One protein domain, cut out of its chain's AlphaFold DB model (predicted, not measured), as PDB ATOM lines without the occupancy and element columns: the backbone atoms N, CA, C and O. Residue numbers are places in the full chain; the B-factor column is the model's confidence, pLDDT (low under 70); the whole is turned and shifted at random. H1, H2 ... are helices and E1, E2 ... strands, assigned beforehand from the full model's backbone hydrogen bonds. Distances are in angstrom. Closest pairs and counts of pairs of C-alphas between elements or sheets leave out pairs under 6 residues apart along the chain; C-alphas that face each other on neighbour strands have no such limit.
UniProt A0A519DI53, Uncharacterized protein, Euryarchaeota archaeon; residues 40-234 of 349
ATOM      1  N   GLU A  40     -46.283  52.574 -38.057       89.69
ATOM      2  CA  GLU A  40     -45.237  51.678 -38.529       89.69
ATOM      3  C   GLU A  40     -45.838  50.309 -38.829       89.69
ATOM      4  O   GLU A  40     -46.739  49.828 -38.132       89.69
ATOM      5  N   ILE A  41     -45.310  49.647 -39.852       92.94
ATOM      6  CA  ILE A  41     -45.694  48.280 -40.169       92.94
ATOM      7  C   ILE A  41     -45.313  47.332 -39.028       92.94
ATOM      8  O   ILE A  41     -44.186  47.342 -38.528       92.94
ATOM      9  N   SER A  42     -46.267  46.505 -38.602       95.06
ATOM     10  CA  SER A  42     -46.093  45.552 -37.505       95.06
ATOM     11  C   SER A  42     -46.035  44.104 -37.941       95.06
ATOM     12  O   SER A  42     -45.316  43.331 -37.318       95.06
ATOM     13  N   ASN A  43     -46.803  43.724 -38.960       97.00
ATOM     14  CA  ASN A  43     -46.850  42.349 -39.446       97.00
ATOM     15  C   ASN A  43     -47.297  42.315 -40.911       97.00
ATOM     16  O   ASN A  43     -48.176  43.088 -41.302       97.00
ATOM     17  N   ILE A  44     -46.703  41.398 -41.674       96.94
ATOM     18  CA  ILE A  44     -47.089  41.033 -43.036       96.94
ATOM     19  C   ILE A  44     -47.401  39.539 -43.047       96.94
ATOM     20  O   ILE A  44     -46.554  38.714 -42.699       96.94
ATOM     21  N   SER A  45     -48.592  39.172 -43.505       97.75
ATOM     22  CA  SER A  45     -48.978  37.768 -43.649       97.75
ATOM     23  C   SER A  45     -49.763  37.518 -44.926       97.75
ATOM     24  O   SER A  45     -50.465  38.396 -45.421       97.75
ATOM     25  N   GLY A  46     -49.656  36.316 -45.482       97.25
ATOM     26  CA  GLY A  46     -50.393  35.962 -46.688       97.25
ATOM     27  C   GLY A  46     -49.706  34.897 -47.521       97.25
ATOM     28  O   GLY A  46     -48.961  34.067 -47.000       97.25
ATOM     29  N   THR A  47     -49.988  34.911 -48.820       97.12
ATOM     30  CA  THR A  47     -49.530  33.884 -49.756       97.12
ATOM     31  C   THR A  47     -48.968  34.478 -51.038       97.12
ATOM     32  O   THR A  47     -49.478  35.479 -51.543       97.12
ATOM     33  N   MET A  48     -47.976  33.797 -51.605       95.62
ATOM     34  CA  MET A  48     -47.392  34.076 -52.910       95.62
ATOM     35  C   MET A  48     -47.271  32.777 -53.711       95.62
ATOM     36  O   MET A  48     -46.762  31.780 -53.209       95.62
ATOM     37  N   ILE A  49     -47.733  32.788 -54.958       94.88
ATOM     38  CA  ILE A  49     -47.605  31.685 -55.911       94.88
ATOM     39  C   ILE A  49     -46.414  31.994 -56.816       94.88
ATOM     40  O   ILE A  49     -46.445  32.962 -57.571       94.88
ATOM     41  N   LEU A  50     -45.371  31.170 -56.758       93.38
ATOM     42  CA  LEU A  50     -44.104  31.355 -57.469       93.38
ATOM     43  C   LEU A  50     -44.218  30.875 -58.925       93.38
ATOM     44  O   LEU A  50     -43.687  29.837 -59.317       93.38
ATOM     45  N   THR A  51     -44.972  31.611 -59.740       91.62
ATOM     46  CA  THR A  51     -45.311  31.229 -61.125       91.62
ATOM     47  C   THR A  51     -44.178  31.454 -62.130       91.62
ATOM     48  O   THR A  51     -44.210  30.899 -63.234       91.62
ATOM     49  N   THR A  52     -43.162  32.245 -61.776       90.19
ATOM     50  CA  THR A  52     -42.028  32.575 -62.652       90.19
ATOM     51  C   THR A  52     -40.780  31.777 -62.267       90.19
ATOM     52  O   THR A  52     -40.644  31.307 -61.138       90.19
ATOM     53  N   ARG A  53     -39.847  31.601 -63.213       90.19
ATOM     54  CA  ARG A  53     -38.563  30.945 -62.916       90.19
ATOM     55  C   ARG A  53     -37.738  31.794 -61.942       90.19
ATOM     56  O   ARG A  53     -37.281  31.269 -60.939       90.19
ATOM     57  N   ALA A  54     -37.701  33.110 -62.161       86.75
ATOM     58  CA  ALA A  54     -37.040  34.066 -61.276       86.75
ATOM     59  C   ALA A  54     -37.562  34.007 -59.828       86.75
ATOM     60  O   ALA A  54     -36.767  33.981 -58.898       86.75
ATOM     61  N   SER A  55     -38.882  33.914 -59.619       89.56
ATOM     62  CA  SER A  55     -39.458  33.816 -58.266       89.56
ATOM     63  C   SER A  55     -39.094  32.522 -57.539       89.56
ATOM     64  O   SER A  55     -39.024  32.507 -56.318       89.56
ATOM     65  N   MET A  56     -38.881  31.434 -58.278       91.88
ATOM     66  CA  MET A  56     -38.436  30.171 -57.695       91.88
ATOM     67  C   MET A  56     -36.925  30.202 -57.404       91.88
ATOM     68  O   MET A  56     -36.492  29.764 -56.343       91.88
ATOM     69  N   ASP A  57     -36.127  30.755 -58.319       87.62
ATOM     70  CA  ASP A  57     -34.668  30.848 -58.171       87.62
ATOM     71  C   ASP A  57     -34.267  31.799 -57.037       87.62
ATOM     72  O   ASP A  57     -33.302  31.525 -56.337       87.62
ATOM     73  N   ALA A  58     -35.057  32.848 -56.788       84.75
ATOM     74  CA  ALA A  58     -34.858  33.782 -55.676       84.75
ATOM     75  C   ALA A  58     -34.920  33.131 -54.280       84.75
ATOM     76  O   ALA A  58     -34.507  33.751 -53.308       84.75
ATOM     77  N   LEU A  59     -35.454  31.909 -54.169       87.25
ATOM     78  CA  LEU A  59     -35.485  31.117 -52.933       87.25
ATOM     79  C   LEU A  59     -34.629  29.843 -53.046       87.25
ATOM     80  O   LEU A  59     -34.870  28.873 -52.327       87.25
ATOM     81  N   ALA A  60     -33.690  29.819 -53.998       86.56
ATOM     82  CA  ALA A  60     -32.842  28.673 -54.321       86.56
ATOM     83  C   ALA A  60     -33.625  27.394 -54.704       86.56
ATOM     84  O   ALA A  60     -33.164  26.271 -54.507       86.56
ATOM     85  N   LEU A  61     -34.814  27.540 -55.308       88.62
ATOM     86  CA  LEU A  61     -35.682  26.423 -55.720       88.62
ATOM     87  C   LEU A  61     -35.506  26.048 -57.202       88.62
ATOM     88  O   LEU A  61     -36.470  25.666 -57.875       88.62
ATOM     89  N   GLY A  62     -34.284  26.182 -57.730       85.50
ATOM     90  CA  GLY A  62     -33.927  25.935 -59.137       85.50
ATOM     91  C   GLY A  62     -34.391  24.573 -59.669       85.50
ATOM     92  O   GLY A  62     -34.915  24.489 -60.780       85.50
ATOM     93  N   ASP A  63     -34.292  23.546 -58.825       87.88
ATOM     94  CA  ASP A  63     -34.556  22.138 -59.158       87.88
ATOM     95  C   ASP A  63     -36.042  21.727 -59.060       87.88
ATOM     96  O   ASP A  63     -36.386  20.552 -59.214       87.88
ATOM     97  N   TYR A  64     -36.939  22.675 -58.766       91.50
ATOM     98  CA  TYR A  64     -38.380  22.437 -58.652       91.50
ATOM     99  C   TYR A  64     -39.158  23.061 -59.816       91.50
ATOM    100  O   TYR A  64     -38.778  24.100 -60.366       91.50
ATOM    101  N   GLU A  65     -40.303  22.469 -60.161       93.12
ATOM    102  CA  GLU A  65     -41.259  23.060 -61.095       93.12
ATOM    103  C   GLU A  65     -41.842  24.377 -60.551       93.12
ATOM    104  O   GLU A  65     -42.025  24.562 -59.349       93.12
ATOM    105  N   ARG A  66     -42.171  25.304 -61.461       93.38
ATOM    106  CA  ARG A  66     -42.832  26.577 -61.119       93.38
ATOM    107  C   ARG A  66     -44.235  26.329 -60.564       93.38
ATOM    108  O   ARG A  66     -44.933  25.438 -61.039       93.38
ATOM    109  N   GLY A  67     -44.684  27.213 -59.677       91.56
ATOM    110  CA  GLY A  67     -46.035  27.191 -59.110       91.56
ATOM    111  C   GLY A  67     -46.094  26.843 -57.625       91.56
ATOM    112  O   GLY A  67     -47.194  26.741 -57.092       91.56
ATOM    113  N   ALA A  68     -44.949  26.708 -56.952       94.38
ATOM    114  CA  ALA A  68     -44.917  26.520 -55.508       94.38
ATOM    115  C   ALA A  68     -45.634  27.668 -54.777       94.38
ATOM    116  O   ALA A  68     -45.606  28.822 -55.212       94.38
ATOM    117  N   ILE A  69     -46.263  27.350 -53.649       96.25
ATOM    118  CA  ILE A  69     -47.004  28.317 -52.835       96.25
ATOM    119  C   ILE A  69     -46.202  28.614 -51.575       96.25
ATOM    120  O   ILE A  69     -46.026  27.732 -50.733       96.25
ATOM    121  N   ALA A  70     -45.764  29.861 -51.432       96.50
ATOM    122  CA  ALA A  70     -45.166  30.401 -50.221       96.50
ATOM    123  C   ALA A  70     -46.258  31.003 -49.331       96.50
ATOM    124  O   ALA A  70     -46.986  31.899 -49.750       96.50
ATOM    125  N   THR A  71     -46.367  30.527 -48.095       97.81
ATOM    126  CA  THR A  71     -47.196  31.136 -47.048       97.81
ATOM    127  C   THR A  71     -46.283  31.810 -46.041       97.81
ATOM    128  O   THR A  71     -45.434  31.140 -45.453       97.81
ATOM    129  N   ILE A  72     -46.468  33.111 -45.833       96.69
ATOM    130  CA  ILE A  72     -45.605  33.919 -44.970       96.69
ATOM    131  C   ILE A  72     -46.387  34.493 -43.797       96.69
ATOM    132  O   ILE A  72     -47.568  34.833 -43.916       96.69
ATOM    133  N   ASN A  73     -45.708  34.618 -42.665       97.25
ATOM    134  CA  ASN A  73     -46.161  35.401 -41.527       97.25
ATOM    135  C   ASN A  73     -44.932  35.995 -40.845       97.25
ATOM    136  O   ASN A  73     -44.164  35.258 -40.223       97.25
ATOM    137  N   MET A  74     -44.743  37.299 -41.010       96.88
ATOM    138  CA  MET A  74     -43.525  37.993 -40.621       96.88
ATOM    139  C   MET A  74     -43.855  39.211 -39.776       96.88
ATOM    140  O   MET A  74     -44.715  40.013 -40.141       96.88
ATOM    141  N   ASP A  75     -43.139  39.362 -38.671       97.31
ATOM    142  CA  ASP A  75     -43.264  40.498 -37.771       97.31
ATOM    143  C   ASP A  75     -42.204  41.542 -38.094       97.31
ATOM    144  O   ASP A  75     -41.070  41.202 -38.421       97.31
ATOM    145  N   SER A  76     -42.583  42.812 -37.978       95.94
ATOM    146  CA  SER A  76     -41.717  43.958 -38.232       95.94
ATOM    147  C   SER A  76     -41.445  44.739 -36.947       95.94
ATOM    148  O   SER A  76     -42.351  45.027 -36.146       95.94
ATOM    149  N   VAL A  77     -40.177  45.095 -36.756       95.62
ATOM    150  CA  VAL A  77     -39.700  45.924 -35.649       95.62
ATOM    151  C   VAL A  77     -38.777  47.030 -36.164       95.62
ATOM    152  O   VAL A  77     -37.918  46.763 -37.005       95.62
ATOM    153  N   PRO A  78     -38.904  48.271 -35.662       95.81
ATOM    154  CA  PRO A  78     -37.939  49.315 -35.970       95.81
ATOM    155  C   PRO A  78     -36.590  48.986 -35.325       95.81
ATOM    156  O   PRO A  78     -36.527  48.486 -34.197       95.81
ATOM    157  N   ILE A  79     -35.502  49.298 -36.024       96.62
ATOM    158  CA  ILE A  79     -34.131  49.038 -35.578       96.62
ATOM    159  C   ILE A  79     -33.247  50.276 -35.713       96.62
ATOM    160  O   ILE A  79     -33.426  51.117 -36.597       96.62
ATOM    161  N   ILE A  80     -32.260  50.371 -34.826       96.94
ATOM    162  CA  ILE A  80     -31.176  51.351 -34.889       96.94
ATOM    163  C   ILE A  80     -29.835  50.629 -34.830       96.94
ATOM    164  O   ILE A  80     -29.615  49.734 -34.009       96.94
ATOM    165  N   SER A  81     -28.933  51.023 -35.716       96.56
ATOM    166  CA  SER A  81     -27.628  50.405 -35.865       96.56
ATOM    167  C   SER A  81     -26.574  51.099 -35.005       96.56
ATOM    168  O   SER A  81     -26.381  52.314 -35.082       96.56
ATOM    169  N   GLU A  82     -25.858  50.315 -34.201       94.44
ATOM    170  CA  GLU A  82     -24.709  50.765 -33.417       94.44
ATOM    171  C   GLU A  82     -23.402  50.223 -34.005       94.44
ATOM    172  O   GLU A  82     -23.331  49.077 -34.443       94.44
ATOM    173  N   GLY A  83     -22.341  51.032 -33.969       89.81
ATOM    174  CA  GLY A  83     -21.003  50.606 -34.399       89.81
ATOM    175  C   GLY A  83     -20.618  50.964 -35.837       89.81
ATOM    176  O   GLY A  83     -19.540  50.567 -36.271       89.81
ATOM    177  N   CYS A  84     -21.420  51.753 -36.561       90.69
ATOM    178  CA  CYS A  84     -20.985  52.281 -37.857       90.69
ATOM    179  C   CYS A  84     -19.822  53.272 -37.679       90.69
ATOM    180  O   CYS A  84     -19.995  54.370 -37.150       90.69
ATOM    181  N   VAL A  85     -18.629  52.886 -38.131       86.12
ATOM    182  CA  VAL A  85     -17.386  53.662 -37.956       86.12
ATOM    183  C   VAL A  85     -17.226  54.797 -38.965       86.12
ATOM    184  O   VAL A  85     -16.508  55.757 -38.697       86.12
ATOM    185  N   ASN A  86     -17.880  54.699 -40.120       86.25
ATOM    186  CA  ASN A  86     -17.762  55.656 -41.219       86.25
ATOM    187  C   ASN A  86     -19.072  56.413 -41.496       86.25
ATOM    188  O   ASN A  86     -19.187  57.040 -42.547       86.25
ATOM    189  N   CYS A  87     -20.055  56.356 -40.593       91.81
ATOM    190  CA  CYS A  87     -21.313  57.093 -40.706       91.81
ATOM    191  C   CYS A  87     -21.233  58.488 -40.081       91.81
ATOM    192  O   CYS A  87     -20.614  58.689 -39.038       91.81
ATOM    193  N   VAL A  88     -21.896  59.445 -40.727       92.88
ATOM    194  CA  VAL A  88     -22.193  60.777 -40.200       92.88
ATOM    195  C   VAL A  88     -23.288  60.672 -39.140       92.88
ATOM    196  O   VAL A  88     -23.123  61.194 -38.039       92.88
ATOM    197  N   ASN A  89     -24.369  59.956 -39.458       93.94
ATOM    198  CA  ASN A  89     -25.520  59.744 -38.580       93.94
ATOM    199  C   ASN A  89     -25.729  58.251 -38.311       93.94
ATOM    200  O   ASN A  89     -25.350  57.405 -39.118       93.94
ATOM    201  N   LYS A  90     -26.336  57.908 -37.170       95.00
ATOM    202  CA  LYS A  90     -26.637  56.507 -36.846       95.00
ATOM    203  C   LYS A  90     -27.669  55.952 -37.834       95.00
ATOM    204  O   LYS A  90     -28.744  56.544 -37.924       95.00
ATOM    205  N   PRO A  91     -27.390  54.834 -38.527       96.31
ATOM    206  CA  PRO A  91     -28.371  54.239 -39.419       96.31
ATOM    207  C   PRO A  91     -29.593  53.723 -38.658       96.31
ATOM    208  O   PRO A  91     -29.467  53.115 -37.592       96.31
ATOM    209  N   THR A  92     -30.770  53.926 -39.236       95.38
ATOM    210  CA  THR A  92     -32.060  53.461 -38.711       95.38
ATOM    211  C   THR A  92     -32.825  52.727 -39.796       95.38
ATOM    212  O   THR A  92     -32.592  52.949 -40.983       95.38
ATOM    213  N   GLY A  93     -33.763  51.876 -39.409       94.44
ATOM    214  CA  GLY A  93     -34.644  51.214 -40.360       94.44
ATOM    215  C   GLY A  93     -35.528  50.188 -39.675       94.44
ATOM    216  O   GLY A  93     -36.043  50.453 -38.590       94.44
ATOM    217  N   LEU A  94     -35.706  49.028 -40.298       95.31
ATOM    218  CA  LEU A  94     -36.591  47.979 -39.801       95.31
ATOM    219  C   LEU A  94     -36.010  46.580 -40.014       95.31
ATOM    220  O   LEU A  94     -35.219  46.349 -40.928       95.31
ATOM    221  N   GLN A  95     -36.424  45.655 -39.159       96.56
ATOM    222  CA  GLN A  95     -36.183  44.225 -39.287       96.56
ATOM    223  C   GLN A  95     -37.528  43.521 -39.424       96.56
ATOM    224  O   GLN A  95     -38.433  43.765 -38.628       96.56
ATOM    225  N   ILE A  96     -37.642  42.649 -40.419       95.88
ATOM    226  CA  ILE A  96     -38.799  41.802 -40.680       95.88
ATOM    227  C   ILE A  96     -38.343  40.363 -40.556       95.88
ATOM    228  O   ILE A  96     -37.439  39.948 -41.272       95.88
ATOM    229  N   SER A  97     -38.977  39.596 -39.684       97.50
ATOM    230  CA  SER A  97     -38.583  38.208 -39.462       97.50
ATOM    231  C   SER A  97     -39.790  37.308 -39.263       97.50
ATOM    232  O   SER A  97     -40.759  37.714 -38.615       97.50
ATOM    233  N   GLY A  98     -39.739  36.082 -39.775       97.38
ATOM    234  CA  GLY A  98     -40.785  35.101 -39.520       97.38
ATOM    235  C   GLY A  98     -40.673  33.828 -40.344       97.38
ATOM    236  O   GLY A  98     -39.666  33.562 -40.995       97.38
ATOM    237  N   ASN A  99     -41.744  33.037 -40.303       96.50
ATOM    238  CA  ASN A  99     -41.794  31.736 -40.960       96.50
ATOM    239  C   ASN A  99     -42.278  31.859 -42.407       96.50
ATOM    240  O   ASN A  99     -43.261  32.554 -42.692       96.50
ATOM    241  N   VAL A 100     -41.648  31.081 -43.283       96.50
ATOM    242  CA  VAL A 100     -42.033  30.886 -44.679       96.50
ATOM    243  C   VAL A 100     -42.258  29.395 -44.914       96.50
ATOM    244  O   VAL A 100     -41.349  28.577 -44.799       96.50
ATOM    245  N   ASN A 101     -43.491  29.036 -45.258       96.62
ATOM    246  CA  ASN A 101     -43.867  27.661 -45.571       96.62
ATOM    247  C   ASN A 101     -44.089  27.518 -47.072       96.62
ATOM    248  O   ASN A 101     -45.023  28.107 -47.617       96.62
ATOM    249  N   LEU A 102     -43.260  26.708 -47.721       95.50
ATOM    250  CA  LEU A 102     -43.347  26.400 -49.143       95.50
ATOM    251  C   LEU A 102     -44.020  25.045 -49.343       95.50
ATOM    252  O   LEU A 102     -43.532  24.010 -48.882       95.50
ATOM    253  N   THR A 103     -45.141  25.049 -50.051       95.31
ATOM    254  CA  THR A 103     -45.902  23.853 -50.434       95.31
ATOM    255  C   THR A 103     -46.033  23.752 -51.949       95.31
ATOM    256  O   THR A 103     -45.677  24.682 -52.665       95.31
ATOM    257  N   GLU A 104     -46.558  22.627 -52.439       93.69
ATOM    258  CA  GLU A 104     -46.710  22.363 -53.882       93.69
ATOM    259  C   GLU A 104     -45.375  22.375 -54.647       93.69
ATOM    260  O   GLU A 104     -45.328  22.620 -55.846       93.69
ATOM    261  N   LEU A 105     -44.279  22.062 -53.951       92.38
ATOM    262  CA  LEU A 105     -42.979  21.839 -54.571       92.38
ATOM    263  C   LEU A 105     -43.009  20.495 -55.292       92.38
ATOM    264  O   LEU A 105     -43.233  19.467 -54.656       92.38
ATOM    265  N   ILE A 106     -42.784  20.497 -56.600       92.69
ATOM    266  CA  ILE A 106     -42.705  19.280 -57.413       92.69
ATOM    267  C   ILE A 106     -41.288  19.203 -57.964       92.69
ATOM    268  O   ILE A 106     -40.849  20.124 -58.646       92.69
ATOM    269  N   ASP A 107     -40.558  18.145 -57.618       89.38
ATOM    270  CA  ASP A 107     -39.217  17.919 -58.166       89.38
ATOM    271  C   ASP A 107     -39.264  17.286 -59.567       89.38
ATOM    272  O   ASP A 107     -40.311  16.817 -60.017       89.38
ATOM    273  N   ASP A 108     -38.111  17.190 -60.230       86.50
ATOM    274  CA  ASP A 108     -37.971  16.567 -61.559       86.50
ATOM    275  C   ASP A 108     -38.477  15.110 -61.642       86.50
ATOM    276  O   ASP A 108     -38.746  14.587 -62.727       86.50
ATOM    277  N   ALA A 109     -38.597  14.417 -60.504       89.19
ATOM    278  CA  ALA A 109     -39.130  13.059 -60.419       89.19
ATOM    279  C   ALA A 109     -40.651  13.026 -60.164       89.19
ATOM    280  O   ALA A 109     -41.222  11.940 -60.007       89.19
ATOM    281  N   GLY A 110     -41.313  14.185 -60.119       88.12
ATOM    282  CA  GLY A 110     -42.740  14.339 -59.853       88.12
ATOM    283  C   GLY A 110     -43.125  14.113 -58.389       88.12
ATOM    284  O   GLY A 110     -44.284  13.806 -58.099       88.12
ATOM    285  N   ARG A 111     -42.171  14.188 -57.453       89.62
ATOM    286  CA  ARG A 111     -42.429  14.007 -56.019       89.62
ATOM    287  C   ARG A 111     -42.820  15.337 -55.393       89.62
ATOM    288  O   ARG A 111     -42.199  16.361 -55.651       89.62
ATOM    289  N   LEU A 112     -43.818  15.285 -54.515       91.38
ATOM    290  CA  LEU A 112     -44.242  16.437 -53.730       91.38
ATOM    291  C   LEU A 112     -43.302  16.656 -52.541       91.38
ATOM    292  O   LEU A 112     -43.086  15.750 -51.733       91.38
ATOM    293  N   GLY A 113     -42.788  17.874 -52.440       89.00
ATOM    294  CA  GLY A 113     -41.970  18.376 -51.349       89.00
ATOM    295  C   GLY A 113     -42.682  19.454 -50.534       89.00
ATOM    296  O   GLY A 113     -43.731  19.987 -50.909       89.00
ATOM    297  N   ARG A 114     -42.081  19.768 -49.388       92.88
ATOM    298  CA  ARG A 114     -42.447  20.887 -48.522       92.88
ATOM    299  C   ARG A 114     -41.188  21.397 -47.840       92.88
ATOM    300  O   ARG A 114     -40.407  20.576 -47.362       92.88
ATOM    301  N   ILE A 115     -41.036  22.712 -47.762       93.00
ATOM    302  CA  ILE A 115     -39.948  23.369 -47.035       93.00
ATOM    303  C   ILE A 115     -40.577  24.282 -45.980       93.00
ATOM    304  O   ILE A 115     -41.520  25.015 -46.269       93.00
ATOM    305  N   GLU A 116     -40.088  24.180 -44.749       95.00
ATOM    306  CA  GLU A 116     -40.400  25.089 -43.645       95.00
ATOM    307  C   GLU A 116     -39.100  25.832 -43.339       95.00
ATOM    308  O   GLU A 116     -38.086  25.189 -43.067       95.00
ATOM    309  N   ALA A 117     -39.123  27.154 -43.463       95.12
ATOM    310  CA  ALA A 117     -37.939  27.997 -43.403       95.12
ATOM    311  C   ALA A 117     -38.209  29.269 -42.597       95.12
ATOM    312  O   ALA A 117     -39.364  29.655 -42.380       95.12
ATOM    313  N   GLU A 118     -37.136  29.931 -42.186       96.62
ATOM    314  CA  GLU A 118     -37.176  31.249 -41.560       96.62
ATOM    315  C   GLU A 118     -36.541  32.278 -42.498       96.62
ATOM    316  O   GLU A 118     -35.526  32.008 -43.138       96.62
ATOM    317  N   LEU A 119     -37.161  33.453 -42.592       95.81
ATOM    318  CA  LEU A 119     -36.630  34.596 -43.325       95.81
ATOM    319  C   LEU A 119     -36.406  35.740 -42.341       95.81
ATOM    320  O   LEU A 119     -37.338  36.109 -41.622       95.81
ATOM    321  N   ASP A 120     -35.205  36.309 -42.342       96.50
ATOM    322  CA  ASP A 120     -34.857  37.525 -41.613       96.50
ATOM    323  C   ASP A 120     -34.336  38.582 -42.590       96.50
ATOM    324  O   ASP A 120     -33.290  38.436 -43.216       96.50
ATOM    325  N   PHE A 121     -35.099  39.657 -42.743       95.00
ATOM    326  CA  PHE A 121     -34.782  40.794 -43.590       95.00
ATOM    327  C   PHE A 121     -34.493  42.009 -42.715       95.00
ATOM    328  O   PHE A 121     -35.316  42.399 -41.890       95.00
ATOM    329  N   LYS A 122     -33.353  42.661 -42.921       95.81
ATOM    330  CA  LYS A 122     -32.989  43.913 -42.256       95.81
ATOM    331  C   LYS A 122     -32.748  44.983 -43.303       95.81
ATOM    332  O   LYS A 122     -31.936  44.798 -44.203       95.81
ATOM    333  N   TYR A 123     -33.403  46.121 -43.129       95.44
ATOM    334  CA  TYR A 123     -33.157  47.334 -43.893       95.44
ATOM    335  C   TYR A 123     -32.640  48.421 -42.957       95.44
ATOM    336  O   TYR A 123     -33.256  48.712 -41.931       95.44
ATOM    337  N   LEU A 124     -31.528  49.045 -43.326       96.12
ATOM    338  CA  LEU A 124     -30.980  50.211 -42.648       96.12
ATOM    339  C   LEU A 124     -30.710  51.303 -43.670       96.12
ATOM    340  O   LEU A 124     -30.224  51.035 -44.765       96.12
ATOM    341  N   ARG A 125     -30.922  52.551 -43.272       95.31
ATOM    342  CA  ARG A 125     -30.499  53.717 -44.040       95.31
ATOM    343  C   ARG A 125     -29.797  54.726 -43.154       95.31
ATOM    344  O   ARG A 125     -30.165  54.934 -42.000       95.31
ATOM    345  N   GLU A 126     -28.778  55.359 -43.710       95.69
ATOM    346  CA  GLU A 126     -28.141  56.531 -43.131       95.69
ATOM    347  C   GLU A 126     -28.797  57.774 -43.721       95.69
ATOM    348  O   GLU A 126     -28.557  58.144 -44.874       95.69
ATOM    349  N   GLU A 127     -29.625  58.417 -42.909       92.75
ATOM    350  CA  GLU A 127     -30.284  59.662 -43.265       92.75
ATOM    351  C   GLU A 127     -29.433  60.864 -42.825       92.75
ATOM    352  O   GLU A 127     -28.967  60.953 -41.689       92.75
ATOM    353  N   LEU A 128     -29.201  61.779 -43.756       91.81
ATOM    354  CA  LEU A 128     -28.644  63.114 -43.578       91.81
ATOM    355  C   LEU A 128     -29.786  64.132 -43.421       91.81
ATOM    356  O   LEU A 128     -30.963  63.818 -43.585       91.81
ATOM    357  N   ASP A 129     -29.441  65.394 -43.173       86.75
ATOM    358  CA  ASP A 129     -30.434  66.461 -43.032       86.75
ATOM    359  C   ASP A 129     -31.346  66.614 -44.272       86.75
ATOM    360  O   ASP A 129     -30.899  66.520 -45.418       86.75
ATOM    361  N   ASN A 130     -32.611  66.984 -44.034       84.81
ATOM    362  CA  ASN A 130     -33.644  67.278 -45.044       84.81
ATOM    363  C   ASN A 130     -34.121  66.072 -45.885       84.81
ATOM    364  O   ASN A 130     -34.479  66.251 -47.055       84.81
ATOM    365  N   GLY A 131     -34.148  64.866 -45.307       84.88
ATOM    366  CA  GLY A 131     -34.624  63.659 -45.994       84.88
ATOM    367  C   GLY A 131     -33.666  63.198 -47.090       84.88
ATOM    368  O   GLY A 131     -34.091  62.802 -48.174       84.88
ATOM    369  N   MET A 132     -32.361  63.349 -46.865       92.19
ATOM    370  CA  MET A 132     -31.324  62.960 -47.820       92.19
ATOM    371  C   MET A 132     -30.674  61.664 -47.351       92.19
ATOM    372  O   MET A 132     -30.061  61.638 -46.298       92.19
ATOM    373  N   ILE A 133     -30.748  60.592 -48.123       93.12
ATOM    374  CA  ILE A 133     -30.181  59.291 -47.769       93.12
ATOM    375  C   ILE A 133     -28.785  59.171 -48.377       93.12
ATOM    376  O   ILE A 133     -28.619  59.246 -49.596       93.12
ATOM    377  N   ALA A 134     -27.776  58.986 -47.525       94.56
ATOM    378  CA  ALA A 134     -26.395  58.780 -47.953       94.56
ATOM    379  C   ALA A 134     -26.137  57.329 -48.356       94.56
ATOM    380  O   ALA A 134     -25.510  57.072 -49.384       94.56
ATOM    381  N   ARG A 135     -26.605  56.382 -47.540       94.75
ATOM    382  CA  ARG A 135     -26.356  54.950 -47.714       94.75
ATOM    383  C   ARG A 135     -27.536  54.114 -47.261       94.75
ATOM    384  O   ARG A 135     -28.261  54.510 -46.352       94.75
ATOM    385  N   GLU A 136     -27.679  52.955 -47.881       95.44
ATOM    386  CA  GLU A 136     -28.659  51.932 -47.534       95.44
ATOM    387  C   GLU A 136     -27.949  50.580 -47.412       95.44
ATOM    388  O   GLU A 136     -27.036  50.290 -48.186       95.44
ATOM    389  N   TRP A 137     -28.378  49.768 -46.451       95.56
ATOM    390  CA  TRP A 137     -27.936  48.392 -46.257       95.56
ATOM    391  C   TRP A 137     -29.152  47.476 -46.225       95.56
ATOM    392  O   TRP A 137     -30.146  47.788 -45.561       95.56
ATOM    393  N   LEU A 138     -29.058  46.352 -46.925       94.88
ATOM    394  CA  LEU A 138     -30.063  45.302 -46.927       94.88
ATOM    395  C   LEU A 138     -29.375  43.984 -46.589       94.88
ATOM    396  O   LEU A 138     -28.469  43.573 -47.304       94.88
ATOM    397  N   SER A 139     -29.830  43.324 -45.532       94.75
ATOM    398  CA  SER A 139     -29.394  41.981 -45.149       94.75
ATOM    399  C   SER A 139     -30.586  41.046 -45.265       94.75
ATOM    400  O   SER A 139     -31.642  41.328 -44.702       94.75
ATOM    401  N   ILE A 140     -30.411  39.923 -45.948       94.12
ATOM    402  CA  ILE A 140     -31.415  38.871 -46.087       94.12
ATOM    403  C   ILE A 140     -30.776  37.576 -45.609       94.12
ATOM    404  O   ILE A 140     -29.744  37.170 -46.127       94.12
ATOM    405  N   ASP A 141     -31.361  36.942 -44.609       95.25
ATOM    406  CA  ASP A 141     -30.958  35.629 -44.119       95.25
ATOM    407  C   ASP A 141     -32.122  34.666 -44.365       95.25
ATOM    408  O   ASP A 141     -33.203  34.795 -43.779       95.25
ATOM    409  N   TRP A 142     -31.924  33.771 -45.332       94.75
ATOM    410  CA  TRP A 142     -32.854  32.722 -45.712       94.75
ATOM    411  C   TRP A 142     -32.367  31.402 -45.124       94.75
ATOM    412  O   TRP A 142     -31.427  30.790 -45.626       94.75
ATOM    413  N   ASN A 143     -33.035  30.941 -44.072       95.31
ATOM    414  CA  ASN A 143     -32.685  29.714 -43.375       95.31
ATOM    415  C   ASN A 143     -33.643  28.586 -43.770       95.31
ATOM    416  O   ASN A 143     -34.748  28.464 -43.234       95.31
ATOM    417  N   ALA A 144     -33.201  27.751 -44.708       92.69
ATOM    418  CA  ALA A 144     -33.982  26.665 -45.301       92.69
ATOM    419  C   ALA A 144     -33.209  25.333 -45.356       92.69
ATOM    420  O   ALA A 144     -33.466  24.475 -46.205       92.69
ATOM    421  N   GLY A 145     -32.256  25.137 -44.441       89.81
ATOM    422  CA  GLY A 145     -31.418  23.939 -44.393       89.81
ATOM    423  C   GLY A 145     -30.355  23.947 -45.491       89.81
ATOM    424  O   GLY A 145     -29.537  24.859 -45.540       89.81
ATOM    425  N   ASP A 146     -30.362  22.942 -46.368       87.12
ATOM    426  CA  ASP A 146     -29.317  22.744 -47.390       87.12
ATOM    427  C   ASP A 146     -29.321  23.805 -48.509       87.12
ATOM    428  O   ASP A 146     -28.380  23.869 -49.296       87.12
ATOM    429  N   ILE A 147     -30.378  24.620 -48.588       87.50
ATOM    430  CA  ILE A 147     -30.521  25.731 -49.542       87.50
ATOM    431  C   ILE A 147     -30.536  27.095 -48.836       87.50
ATOM    432  O   ILE A 147     -31.131  28.047 -49.337       87.50
ATOM    433  N   SER A 148     -29.959  27.165 -47.632       92.38
ATOM    434  CA  SER A 148     -29.846  28.432 -46.913       92.38
ATOM    435  C   SER A 148     -28.911  29.377 -47.655       92.38
ATOM    436  O   SER A 148     -27.912  28.949 -48.232       92.38
ATOM    437  N   GLU A 149     -29.251  30.659 -47.638       91.69
ATOM    438  CA  GLU A 149     -28.458  31.700 -48.274       91.69
ATOM    439  C   GLU A 149     -28.535  32.986 -47.462       91.69
ATOM    440  O   GLU A 149     -29.584  33.363 -46.937       91.69
ATOM    441  N   HIS A 150     -27.418  33.696 -47.410       93.81
ATOM    442  CA  HIS A 150     -27.319  34.998 -46.786       93.81
ATOM    443  C   HIS A 150     -26.837  36.027 -47.802       93.81
ATOM    444  O   HIS A 150     -25.832  35.829 -48.482       93.81
ATOM    445  N   TRP A 151     -27.579  37.121 -47.908       92.88
ATOM    446  CA  TRP A 151     -27.362  38.184 -48.871       92.88
ATOM    447  C   TRP A 151     -27.130  39.490 -48.125       92.88
ATOM    448  O   TRP A 151     -27.938  39.887 -47.291       92.88
ATOM    449  N   GLU A 152     -26.064  40.190 -48.477       94.62
ATOM    450  CA  GLU A 152     -25.736  41.512 -47.954       94.62
ATOM    451  C   GLU A 152     -25.579  42.477 -49.120       94.62
ATOM    452  O   GLU A 152     -24.774  42.257 -50.026       94.62
ATOM    453  N   VAL A 153     -26.344  43.561 -49.102       94.06
ATOM    454  CA  VAL A 153     -26.341  44.593 -50.136       94.06
ATOM    455  C   VAL A 153     -26.058  45.936 -49.490       94.06
ATOM    456  O   VAL A 153     -26.657  46.293 -48.478       94.06
ATOM    457  N   VAL A 154     -25.180  46.719 -50.108       94.81
ATOM    458  CA  VAL A 154     -24.947  48.116 -49.744       94.81
ATOM    459  C   VAL A 154     -25.127  49.008 -50.961       94.81
ATOM    460  O   VAL A 154     -24.643  48.707 -52.052       94.81
ATOM    461  N   ILE A 155     -25.804  50.135 -50.772       94.44
ATOM    462  CA  ILE A 155     -25.992  51.166 -51.793       94.44
ATOM    463  C   ILE A 155     -25.470  52.477 -51.226       94.44
ATOM    464  O   ILE A 155     -25.891  52.907 -50.154       94.44
ATOM    465  N   ALA A 156     -24.550  53.121 -51.938       93.69
ATOM    466  CA  ALA A 156     -23.994  54.410 -51.562       93.69
ATOM    467  C   ALA A 156     -24.381  55.481 -52.582       93.69
ATOM    468  O   ALA A 156     -23.964  55.458 -53.744       93.69
ATOM    469  N   HIS A 157     -25.143  56.466 -52.120       91.69
ATOM    470  CA  HIS A 157     -25.690  57.546 -52.930       91.69
ATOM    471  C   HIS A 157     -24.732  58.738 -52.960       91.69
ATOM    472  O   HIS A 157     -24.360  59.304 -51.935       91.69
ATOM    473  N   ASN A 158     -24.324  59.140 -54.165       87.88
ATOM    474  CA  ASN A 158     -23.512  60.344 -54.385       87.88
ATOM    475  C   ASN A 158     -23.895  60.960 -55.743       87.88
ATOM    476  O   ASN A 158     -23.487  60.429 -56.773       87.88
ATOM    477  N   PRO A 159     -24.700  62.028 -55.788       89.69
ATOM    478  CA  PRO A 159     -25.243  62.744 -54.636       89.69
ATOM    479  C   PRO A 159     -26.210  61.877 -53.800       89.69
ATOM    480  O   PRO A 159     -26.733  60.894 -54.327       89.69
ATOM    481  N   PRO A 160     -26.448  62.222 -52.519       91.62
ATOM    482  CA  PRO A 160     -27.421  61.524 -51.677       91.62
ATOM    483  C   PRO A 160     -28.823  61.484 -52.313       91.62
ATOM    484  O   PRO A 160     -29.228  62.437 -52.986       91.62
ATOM    485  N   LYS A 161     -29.568  60.394 -52.088       90.62
ATOM    486  CA  LYS A 161     -30.941  60.197 -52.586       90.62
ATOM    487  C   LYS A 161     -31.895  61.085 -51.793       90.62
ATOM    488  O   LYS A 161     -31.865  61.070 -50.570       90.62
ATOM    489  N   TRP A 162     -32.762  61.836 -52.464       88.50
ATOM    490  CA  TRP A 162     -33.768  62.652 -51.783       88.50
ATOM    491  C   TRP A 162     -35.080  61.881 -51.592       88.50
ATOM    492  O   TRP A 162     -35.730  61.490 -52.566       88.50
ATOM    493  N   GLU A 163     -35.476  61.698 -50.338       84.75
ATOM    494  CA  GLU A 163     -36.683  61.000 -49.904       84.75
ATOM    495  C   GLU A 163     -37.289  61.726 -48.688       84.75
ATOM    496  O   GLU A 163     -37.057  61.344 -47.544       84.75
ATOM    497  N   PRO A 164     -38.023  62.832 -48.911       76.56
ATOM    498  CA  PRO A 164     -38.633  63.582 -47.821       76.56
ATOM    499  C   PRO A 164     -39.810  62.813 -47.206       76.56
ATOM    500  O   PRO A 164     -40.535  62.101 -47.906       76.56
ATOM    501  N   GLU A 165     -40.049  63.035 -45.914       71.44
ATOM    502  CA  GLU A 165     -41.235  62.528 -45.219       71.44
ATOM    503  C   GLU A 165     -42.536  62.984 -45.898       71.44
ATOM    504  O   GLU A 165     -42.651  64.114 -46.386       71.44
ATOM    505  N   GLY A 166     -43.533  62.095 -45.930       64.81
ATOM    506  CA  GLY A 166     -44.859  62.396 -46.477       64.81
ATOM    507  C   GLY A 166     -44.880  62.652 -47.988       64.81
ATOM    508  O   GLY A 166     -45.813  63.282 -48.496       64.81
ATOM    509  N   ARG A 167     -43.856  62.204 -48.727       65.62
ATOM    510  CA  ARG A 167     -43.842  62.298 -50.189       65.62
ATOM    511  C   ARG A 167     -45.043  61.555 -50.773       65.62
ATOM    512  O   ARG A 167     -45.280  60.395 -50.461       65.62
ATOM    513  N   TYR A 168     -45.757  62.222 -51.679       62.97
ATOM    514  CA  TYR A 168     -46.794  61.576 -52.477       62.97
ATOM    515  C   TYR A 168     -46.185  60.432 -53.292       62.97
ATOM    516  O   TYR A 168     -45.308  60.671 -54.134       62.97
ATOM    517  N   ASP A 169     -46.674  59.218 -53.055       74.94
ATOM    518  CA  ASP A 169     -46.286  58.059 -53.839       74.94
ATOM    519  C   ASP A 169     -46.948  58.123 -55.221       74.94
ATOM    520  O   ASP A 169     -48.150  57.915 -55.407       74.94
ATOM    521  N   ALA A 170     -46.132  58.462 -56.215       80.75
ATOM    522  CA  ALA A 170     -46.560  58.555 -57.597       80.75
ATOM    523  C   ALA A 170     -46.594  57.198 -58.309       80.75
ATOM    524  O   ALA A 170     -46.966  57.191 -59.486       80.75
ATOM    525  N   SER A 171     -46.227  56.096 -57.646       85.25
ATOM    526  CA  SER A 171     -46.336  54.726 -58.153       85.25
ATOM    527  C   SER A 171     -47.788  54.250 -58.192       85.25
ATOM    528  O   SER A 171     -48.125  53.423 -59.042       85.25
ATOM    529  N   PHE A 172     -48.672  54.820 -57.363       90.62
ATOM    530  CA  PHE A 172     -50.077  54.421 -57.269       90.62
ATOM    531  C   PHE A 172     -51.060  55.539 -57.642       90.62
ATOM    532  O   PHE A 172     -50.767  56.738 -57.587       90.62
ATOM    533  N   VAL A 173     -52.248  55.136 -58.089       91.19
ATOM    534  CA  VAL A 173     -53.391  56.009 -58.370       91.19
ATOM    535  C   VAL A 173     -54.611  55.504 -57.619       91.19
ATOM    536  O   VAL A 173     -54.884  54.308 -57.603       91.19
ATOM    537  N   THR A 174     -55.348  56.419 -56.998       90.31
ATOM    538  CA  THR A 174     -56.588  56.084 -56.299       90.31
ATOM    539  C   THR A 174     -57.748  55.959 -57.286       90.31
ATOM    540  O   THR A 174     -57.992  56.885 -58.060       90.31
ATOM    541  N   ASP A 175     -58.476  54.846 -57.226       87.94
ATOM    542  CA  ASP A 175     -59.712  54.585 -57.969       87.94
ATOM    543  C   ASP A 175     -60.713  53.849 -57.064       87.94
ATOM    544  O   ASP A 175     -60.359  52.873 -56.404       87.94
ATOM    545  N   ASP A 176     -61.944  54.358 -56.967       84.31
ATOM    546  CA  ASP A 176     -63.011  53.820 -56.101       84.31
ATOM    547  C   ASP A 176     -62.587  53.491 -54.646       84.31
ATOM    548  O   ASP A 176     -63.088  52.559 -54.020       84.31
ATOM    549  N   GLY A 177     -61.670  54.285 -54.081       82.81
ATOM    550  CA  GLY A 177     -61.165  54.114 -52.712       82.81
ATOM    551  C   GLY A 177     -60.018  53.108 -52.563       82.81
ATOM    552  O   GLY A 177     -59.427  53.040 -51.492       82.81
ATOM    553  N   ASN A 178     -59.650  52.394 -53.628       89.38
ATOM    554  CA  ASN A 178     -58.472  51.530 -53.675       89.38
ATOM    555  C   ASN A 178     -57.304  52.240 -54.360       89.38
ATOM    556  O   ASN A 178     -57.505  53.159 -55.155       89.38
ATOM    557  N   GLN A 179     -56.077  51.798 -54.095       92.06
ATOM    558  CA  GLN A 179     -54.905  52.262 -54.834       92.06
ATOM    559  C   GLN A 179     -54.460  51.212 -55.845       92.06
ATOM    560  O   GLN A 179     -54.375  50.030 -55.529       92.06
ATOM    561  N   HIS A 180     -54.155  51.645 -57.064       93.00
ATOM    562  CA  HIS A 180     -53.726  50.794 -58.168       93.00
ATOM    563  C   HIS A 180     -52.349  51.207 -58.664       93.00
ATOM    564  O   HIS A 180     -52.077  52.403 -58.791       93.00
ATOM    565  N   SER A 181     -51.493  50.239 -58.996       92.38
ATOM    566  CA  SER A 181     -50.196  50.545 -59.601       92.38
ATOM    567  C   SER A 181     -50.372  51.266 -60.942       92.38
ATOM    568  O   SER A 181     -51.180  50.885 -61.793       92.38
ATOM    569  N   ARG A 182     -49.605  52.339 -61.147       88.25
ATOM    570  CA  ARG A 182     -49.595  53.118 -62.397       88.25
ATOM    571  C   ARG A 182     -48.676  52.514 -63.449       88.25
ATOM    572  O   ARG A 182     -48.908  52.698 -64.643       88.25
ATOM    573  N   THR A 183     -47.622  51.837 -63.008       83.94
ATOM    574  CA  THR A 183     -46.576  51.240 -63.842       83.94
ATOM    575  C   THR A 183     -46.092  49.934 -63.229       83.94
ATOM    576  O   THR A 183     -46.151  49.772 -62.013       83.94
ATOM    577  N   GLY A 184     -45.553  49.035 -64.054       84.75
ATOM    578  CA  GLY A 184     -45.032  47.747 -63.593       84.75
ATOM    579  C   GLY A 184     -46.125  46.681 -63.459       84.75
ATOM    580  O   GLY A 184     -47.115  46.742 -64.197       84.75
ATOM    581  N   PRO A 185     -45.944  45.676 -62.579       88.94
ATOM    582  CA  PRO A 185     -46.947  44.643 -62.376       88.94
ATOM    583  C   PRO A 185     -48.255  45.258 -61.872       88.94
ATOM    584  O   PRO A 185     -48.275  46.291 -61.198       88.94
ATOM    585  N   TRP A 186     -49.366  44.605 -62.196       93.00
ATOM    586  CA  TRP A 186     -50.663  45.006 -61.675       93.00
ATOM    587  C   TRP A 186     -50.739  44.697 -60.174       93.00
ATOM    588  O   TRP A 186     -50.591  43.542 -59.770       93.00
ATOM    589  N   ILE A 187     -50.951  45.734 -59.364       94.75
ATOM    590  CA  ILE A 187     -51.083  45.676 -57.906       94.75
ATOM    591  C   ILE A 187     -52.286  46.528 -57.509       94.75
ATOM    592  O   ILE A 187     -52.505  47.605 -58.069       94.75
ATOM    593  N   ILE A 188     -53.049  46.046 -56.535       94.50
ATOM    594  CA  ILE A 188     -54.105  46.797 -55.867       94.50
ATOM    595  C   ILE A 188     -53.904  46.737 -54.351       94.50
ATOM    596  O   ILE A 188     -53.642  45.666 -53.797       94.50
ATOM    597  N   ILE A 189     -54.042  47.893 -53.710       94.88
ATOM    598  CA  ILE A 189     -54.010  48.085 -52.261       94.88
ATOM    599  C   ILE A 189     -55.421  48.481 -51.831       94.88
ATOM    600  O   ILE A 189     -55.979  49.470 -52.315       94.88
ATOM    601  N   GLU A 190     -56.000  47.678 -50.949       94.38
ATOM    602  CA  GLU A 190     -57.346  47.828 -50.406       94.38
ATOM    603  C   GLU A 190     -57.241  48.057 -48.895       94.38
ATOM    604  O   GLU A 190     -56.732  47.207 -48.159       94.38
ATOM    605  N   GLU A 191     -57.719  49.203 -48.417       91.94
ATOM    606  CA  GLU A 191     -57.813  49.473 -46.983       91.94
ATOM    607  C   GLU A 191     -58.977  48.661 -46.395       91.94
ATOM    608  O   GLU A 191     -60.141  48.873 -46.736       91.94
ATOM    609  N   LEU A 192     -58.671  47.704 -45.514       91.19
ATOM    610  CA  LEU A 192     -59.693  46.891 -44.847       91.19
ATOM    611  C   LEU A 192     -60.241  47.606 -43.606       91.19
ATOM    612  O   LEU A 192     -61.433  47.529 -43.309       91.19
ATOM    613  N   THR A 193     -59.349  48.267 -42.864       90.75
ATOM    614  CA  THR A 193     -59.624  49.104 -41.685       90.75
ATOM    615  C   THR A 193     -58.497  50.133 -41.524       90.75
ATOM    616  O   THR A 193     -57.446  49.955 -42.130       90.75
ATOM    617  N   GLU A 194     -58.656  51.105 -40.617       84.19
ATOM    618  CA  GLU A 194     -57.706  52.212 -40.363       84.19
ATOM    619  C   GLU A 194     -56.225  51.793 -40.211       84.19
ATOM    620  O   GLU A 194     -55.336  52.574 -40.519       84.19
ATOM    621  N   ASN A 195     -55.937  50.563 -39.761       91.62
ATOM    622  CA  ASN A 195     -54.569  50.064 -39.552       91.62
ATOM    623  C   ASN A 195     -54.287  48.727 -40.259       91.62
ATOM    624  O   ASN A 195     -53.341  48.023 -39.900       91.62
ATOM    625  N   VAL A 196     -55.131  48.318 -41.210       94.50
ATOM    626  CA  VAL A 196     -54.977  47.042 -41.922       94.50
ATOM    627  C   VAL A 196     -55.272  47.239 -43.396       94.50
ATOM    628  O   VAL A 196     -56.381  47.631 -43.757       94.50
ATOM    629  N   GLN A 197     -54.316  46.866 -44.242       95.19
ATOM    630  CA  GLN A 197     -54.479  46.878 -45.693       95.19
ATOM    631  C   GLN A 197     -54.234  45.495 -46.288       95.19
ATOM    632  O   GLN A 197     -53.408  44.721 -45.797       95.19
ATOM    633  N   ASN A 198     -54.951  45.190 -47.364       96.69
ATOM    634  CA  ASN A 198     -54.716  44.026 -48.197       96.69
ATOM    635  C   ASN A 198     -54.092  44.466 -49.521       96.69
ATOM    636  O   ASN A 198     -54.640  45.308 -50.226       96.69
ATOM    637  N   THR A 199     -52.971  43.851 -49.870       96.25
ATOM    638  CA  THR A 199     -52.237  44.102 -51.103       96.25
ATOM    639  C   THR A 199     -52.241  42.830 -51.934       96.25
ATOM    640  O   THR A 199     -51.770  41.780 -51.495       96.25
ATOM    641  N   ARG A 200     -52.764  42.908 -53.157       95.81
ATOM    642  CA  ARG A 200     -52.835  41.766 -54.077       95.81
ATOM    643  C   ARG A 200     -52.413  42.160 -55.478       95.81
ATOM    644  O   ARG A 200     -52.579  43.307 -55.883       95.81
ATOM    645  N   GLY A 201     -51.877  41.209 -56.228       95.12
ATOM    646  CA  GLY A 201     -51.346  41.523 -57.543       95.12
ATOM    647  C   GLY A 201     -50.506  40.422 -58.156       95.12
ATOM    648  O   GLY A 201     -50.588  39.251 -57.774       95.12
ATOM    649  N   CYS A 202     -49.707  40.838 -59.126       94.50
ATOM    650  CA  CYS A 202     -48.876  39.975 -59.946       94.50
ATOM    651  C   CYS A 202     -47.410  40.023 -59.526       94.50
ATOM    652  O   CYS A 202     -46.906  41.064 -59.092       94.50
ATOM    653  N   LEU A 203     -46.711  38.910 -59.718       91.44
ATOM    654  CA  LEU A 203     -45.257  38.893 -59.716       91.44
ATOM    655  C   LEU A 203     -44.716  39.756 -60.869       91.44
ATOM    656  O   LEU A 203     -45.377  39.895 -61.909       91.44
ATOM    657  N   PRO A 204     -43.504  40.316 -60.718       85.81
ATOM    658  CA  PRO A 204     -42.761  40.851 -61.852       85.81
ATOM    659  C   PRO A 204     -42.678  39.818 -62.984       85.81
ATOM    660  O   PRO A 204     -42.588  38.617 -62.731       85.81
ATOM    661  N   ASP A 205     -42.747  40.285 -64.231       81.62
ATOM    662  CA  ASP A 205     -42.650  39.462 -65.446       81.62
ATOM    663  C   ASP A 205     -43.683  38.323 -65.584       81.62
ATOM    664  O   ASP A 205     -43.552  37.446 -66.444       81.62
ATOM    665  N   SER A 206     -44.763  38.344 -64.794       84.31
ATOM    666  CA  SER A 206     -45.888  37.435 -65.010       84.31
ATOM    667  C   SER A 206     -46.670  37.826 -66.264       84.31
ATOM    668  O   SER A 206     -47.327  38.863 -66.329       84.31
ATOM    669  N   PHE A 207     -46.631  36.959 -67.276       77.81
ATOM    670  CA  PHE A 207     -47.333  37.176 -68.546       77.81
ATOM    671  C   PHE A 207     -48.846  36.962 -68.460       77.81
ATOM    672  O   PHE A 207     -49.590  37.468 -69.300       77.81
ATOM    673  N   THR A 208     -49.300  36.149 -67.508       79.88
ATOM    674  CA  THR A 208     -50.702  35.716 -67.425       79.88
ATOM    675  C   THR A 208     -51.481  36.419 -66.330       79.88
ATOM    676  O   THR A 208     -52.707  36.350 -66.347       79.88
ATOM    677  N   CYS A 209     -50.802  37.075 -65.390       85.56
ATOM    678  CA  CYS A 209     -51.463  37.767 -64.300       85.56
ATOM    679  C   CYS A 209     -51.906  39.183 -64.707       85.56
ATOM    680  O   CYS A 209     -51.187  39.939 -65.357       85.56
ATOM    681  N   SER A 210     -53.133  39.536 -64.331       86.88
ATOM    682  CA  SER A 210     -53.776  40.826 -64.566       86.88
ATOM    683  C   SER A 210     -54.922  41.032 -63.570       86.88
ATOM    684  O   SER A 210     -55.240  40.138 -62.786       86.88
ATOM    685  N   SER A 211     -55.623  42.163 -63.680       83.19
ATOM    686  CA  SER A 211     -56.837  42.446 -62.901       83.19
ATOM    687  C   SER A 211     -57.986  41.447 -63.089       83.19
ATOM    688  O   SER A 211     -58.922  41.440 -62.296       83.19
ATOM    689  N   LEU A 212     -57.962  40.641 -64.158       84.62
ATOM    690  CA  LEU A 212     -59.044  39.717 -64.524       84.62
ATOM    691  C   LEU A 212     -58.721  38.250 -64.222       84.62
ATOM    692  O   LEU A 212     -59.543  37.372 -64.491       84.62
ATOM    693  N   THR A 213     -57.526  37.966 -63.719       86.06
ATOM    694  CA  THR A 213     -57.037  36.607 -63.470       86.06
ATOM    695  C   THR A 213     -56.755  36.402 -61.991       86.06
ATOM    696  O   THR A 213     -56.743  37.348 -61.210       86.06
ATOM    697  N   THR A 214     -56.496  35.156 -61.596       84.62
ATOM    698  CA  THR A 214     -56.042  34.857 -60.235       84.62
ATOM    699  C   THR A 214     -54.773  35.646 -59.921       84.62
ATOM    700  O   THR A 214     -53.836  35.655 -60.719       84.62
ATOM    701  N   HIS A 215     -54.766  36.311 -58.768       91.50
ATOM    702  CA  HIS A 215     -53.610  37.053 -58.282       91.50
ATOM    703  C   HIS A 215     -52.564  36.085 -57.740       91.50
ATOM    704  O   HIS A 215     -52.899  35.097 -57.085       91.50
ATOM    705  N   GLU A 216     -51.301  36.382 -58.005       94.38
ATOM    706  CA  GLU A 216     -50.181  35.537 -57.595       94.38
ATOM    707  C   GLU A 216     -49.744  35.867 -56.174       94.38
ATOM    708  O   GLU A 216     -49.339  34.978 -55.437       94.38
ATOM    709  N   ILE A 217     -49.873  37.128 -55.766       95.50
ATOM    710  CA  ILE A 217     -49.534  37.592 -54.426       95.50
ATOM    711  C   ILE A 217     -50.795  38.131 -53.758       95.50
ATOM    712  O   ILE A 217     -51.572  38.868 -54.370       95.50
ATOM    713  N   ASN A 218     -50.984  37.765 -52.493       96.94
ATOM    714  CA  ASN A 218     -52.022  38.291 -51.619       96.94
ATOM    715  C   ASN A 218     -51.465  38.397 -50.198       96.94
ATOM    716  O   ASN A 218     -51.298  37.382 -49.520       96.94
ATOM    717  N   LEU A 219     -51.168  39.620 -49.774       97.44
ATOM    718  CA  LEU A 219     -50.563  39.945 -48.491       97.44
ATOM    719  C   LEU A 219     -51.473  40.886 -47.712       97.44
ATOM    720  O   LEU A 219     -52.118  41.765 -48.268       97.44
ATOM    721  N   THR A 220     -51.510  40.715 -46.402       97.69
ATOM    722  CA  THR A 220     -52.183  41.609 -45.468       97.69
ATOM    723  C   THR A 220     -51.123  42.240 -44.591       97.69
ATOM    724  O   THR A 220     -50.367  41.528 -43.930       97.69
ATOM    725  N   SER A 221     -51.072  43.568 -44.604       97.06
ATOM    726  CA  SER A 221     -50.162  44.350 -43.773       97.06
ATOM    727  C   SER A 221     -50.956  44.992 -42.645       97.06
ATOM    728  O   SER A 221     -52.052  45.514 -42.858       97.06
ATOM    729  N   THR A 222     -50.410  44.926 -41.440       96.38
ATOM    730  CA  THR A 222     -50.974  45.569 -40.251       96.38
ATOM    731  C   THR A 222     -50.014  46.631 -39.750       96.38
ATOM    732  O   THR A 222     -48.797  46.444 -39.814       96.38
ATOM    733  N   PHE A 223     -50.567  47.724 -39.239       94.62
ATOM    734  CA  PHE A 223     -49.813  48.864 -38.742       94.62
ATOM    735  C   PHE A 223     -50.108  49.111 -37.263       94.62
ATOM    736  O   PHE A 223     -51.203  48.842 -36.762       94.62
ATOM    737  N   LYS A 224     -49.115  49.634 -36.548       93.50
ATOM    738  CA  LYS A 224     -49.221  50.040 -35.143       93.50
ATOM    739  C   LYS A 224     -48.549  51.392 -34.948       93.50
ATOM    740  O   LYS A 224     -47.780  51.835 -35.789       93.50
ATOM    741  N   GLN A 225     -48.811  52.032 -33.814       91.00
ATOM    742  CA  GLN A 225     -48.094  53.252 -33.442       91.00
ATOM    743  C   GLN A 225     -46.589  52.999 -33.358       91.00
ATOM    744  O   GLN A 225     -46.177  51.946 -32.859       91.00
ATOM    745  N   ALA A 226     -45.807  53.986 -33.795       87.44
ATOM    746  CA  ALA A 226     -44.358  53.921 -33.779       87.44
ATOM    747  C   ALA A 226     -43.798  53.478 -32.418       87.44
ATOM    748  O   ALA A 226     -44.243  53.918 -31.349       87.44
ATOM    749  N   THR A 227     -42.820  52.574 -32.460       89.81
ATOM    750  CA  THR A 227     -42.203  51.991 -31.260       89.81
ATOM    751  C   THR A 227     -40.743  52.406 -31.114       89.81
ATOM    752  O   THR A 227     -40.117  52.877 -32.053       89.81
ATOM    753  N   ILE A 228     -40.181  52.265 -29.908       91.81
ATOM    754  CA  ILE A 228     -38.760  52.570 -29.692       91.81
ATOM    755  C   ILE A 228     -37.922  51.552 -30.485       91.81
ATOM    756  O   ILE A 228     -38.096  50.351 -30.250       91.81
ATOM    757  N   PRO A 229     -37.001  52.000 -31.360       94.50
ATOM    758  CA  PRO A 229     -36.165  51.102 -32.142       94.50
ATOM    759  C   PRO A 229     -35.314  50.175 -31.276       94.50
ATOM    760  O   PRO A 229     -34.738  50.587 -30.262       94.50
ATOM    761  N   VAL A 230     -35.191  48.922 -31.706       96.19
ATOM    762  CA  VAL A 230     -34.297  47.938 -31.095       96.19
ATOM    763  C   VAL A 230     -32.873  48.180 -31.590       96.19
ATOM    764  O   VAL A 230     -32.630  48.356 -32.780       96.19
ATOM    765  N   SER A 231     -31.908  48.192 -30.671       96.88
ATOM    766  CA  SER A 231     -30.500  48.343 -31.037       96.88
ATOM    767  C   SER A 231     -29.939  47.035 -31.585       96.88
ATOM    768  O   SER A 231     -30.038  45.993 -30.933       96.88
ATOM    769  N   ILE A 232     -29.312  47.110 -32.758       96.50
ATOM    770  CA  ILE A 232     -28.589  46.004 -33.387       96.50
ATOM    771  C   ILE A 232     -27.138  46.402 -33.677       96.50
ATOM    772  O   ILE A 232     -26.801  47.588 -33.728       96.50
ATOM    773  N   GLN A 233     -26.272  45.409 -33.880       95.19
ATOM    774  CA  GLN A 233     -24.932  45.662 -34.411       95.19
ATOM    775  C   GLN A 233     -25.018  46.115 -35.870       95.19
ATOM    776  O   GLN A 233     -25.909  45.693 -36.607       95.19
ATOM    777  N   HIS A 234     -24.106  46.996 -36.274       94.25
ATOM    778  CA  HIS A 234     -23.963  47.385 -37.671       94.25
ATOM    779  C   HIS A 234     -23.580  46.184 -38.548       94.25
ATOM    780  O   HIS A 234     -22.812  45.341 -38.073       94.25
TER     781      HIS A 234
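What this domain is: This is residues 40 to 234 of the 349 residues of an uncharacterized protein of Euryarchaeota archaeon (UniProt A0A519DI53). One long, twisted sheet bends round into an open trough, with its edge strands E6 and E7 apart, so that it does not close into a barrel. The long strands E2 to E6 make one wall, the shorter E7 to E11 make the other, and E1 joins the two between E2 and E11; E12 pairs with the far end of E2, and the short helix H1 only grazes the sheet. The 195 printed residues hold one named helix and twelve named strands, in the order E1, H1, then E2 to E12, and the class is mostly strand. Neighbour strands are antiparallel but for E2 and E12, which are parallel. The whole is compact, with a radius of gyration of the C-alphas of 18.5 A and spans of 55 by 46 by 31 A.

How they stand to each other: The N and O pairs named here are within hydrogen-bond range. E1, residues 40 to 50, has E2, residues 68 to 82, on one side, with N 46 and O 72 3.0 A apart, and E11, residues 217 to 225, on the other, with N 45 and O 220 3.0 A apart. H1, residues 53 to 57, grazes the sheet with residues 55 to 57; its O i to N i+4 pair is within range. E2 opens a meander, each strand the antiparallel neighbour of the one before: E3, residues 92 to 106, N 75 to O 97 2.9 A; E4, residues 112 to 128, N 96 to O 121 2.8 A; E5, residues 132 to 143, N 122 to O 139 2.8 A; E6, residues 149 to 162, N 138 to O 153 2.9 A. A second meander runs from E7, residues 172 to 175, through E8, residues 178 to 181, N 173 to O 180 2.8 A; E9, residues 187 to 193, N 179 to O 189 2.9 A; and E10, residues 196 to 201, N 190 to O 198 2.8 A; to E11, N 199 to O 219 2.8 A. E2 bends by 65 degrees at residue 78, and E12, residues 230 to 233, is beside its residues 79 to 82, on the same side as E1, with N 80 and O 230 2.9 A apart.

Where its parts are: E1 begins at C-alpha 40, (-45.237, 51.678, -38.529), and is 27.8 A long. E2 is 38.5 A, E3 40.4 A, E4 50.3 A, E5 33.6 A, E6 31.6 A and E11 26.2 A long. E4 ends at C-alpha 128, (-28.644, 63.114, -43.578), and E12 at C-alpha 233, (-24.932, 45.662, -34.411).

The domain as a whole: The C-alphas of Ala 109 and Asp 129 are the two farthest apart, 56.8 A. The printed part has no cut. The link from E10 to E11, residues 202 to 216, is long. Mean pLDDT of the printed part is 91.5, and residues 166 to 168 are under 70.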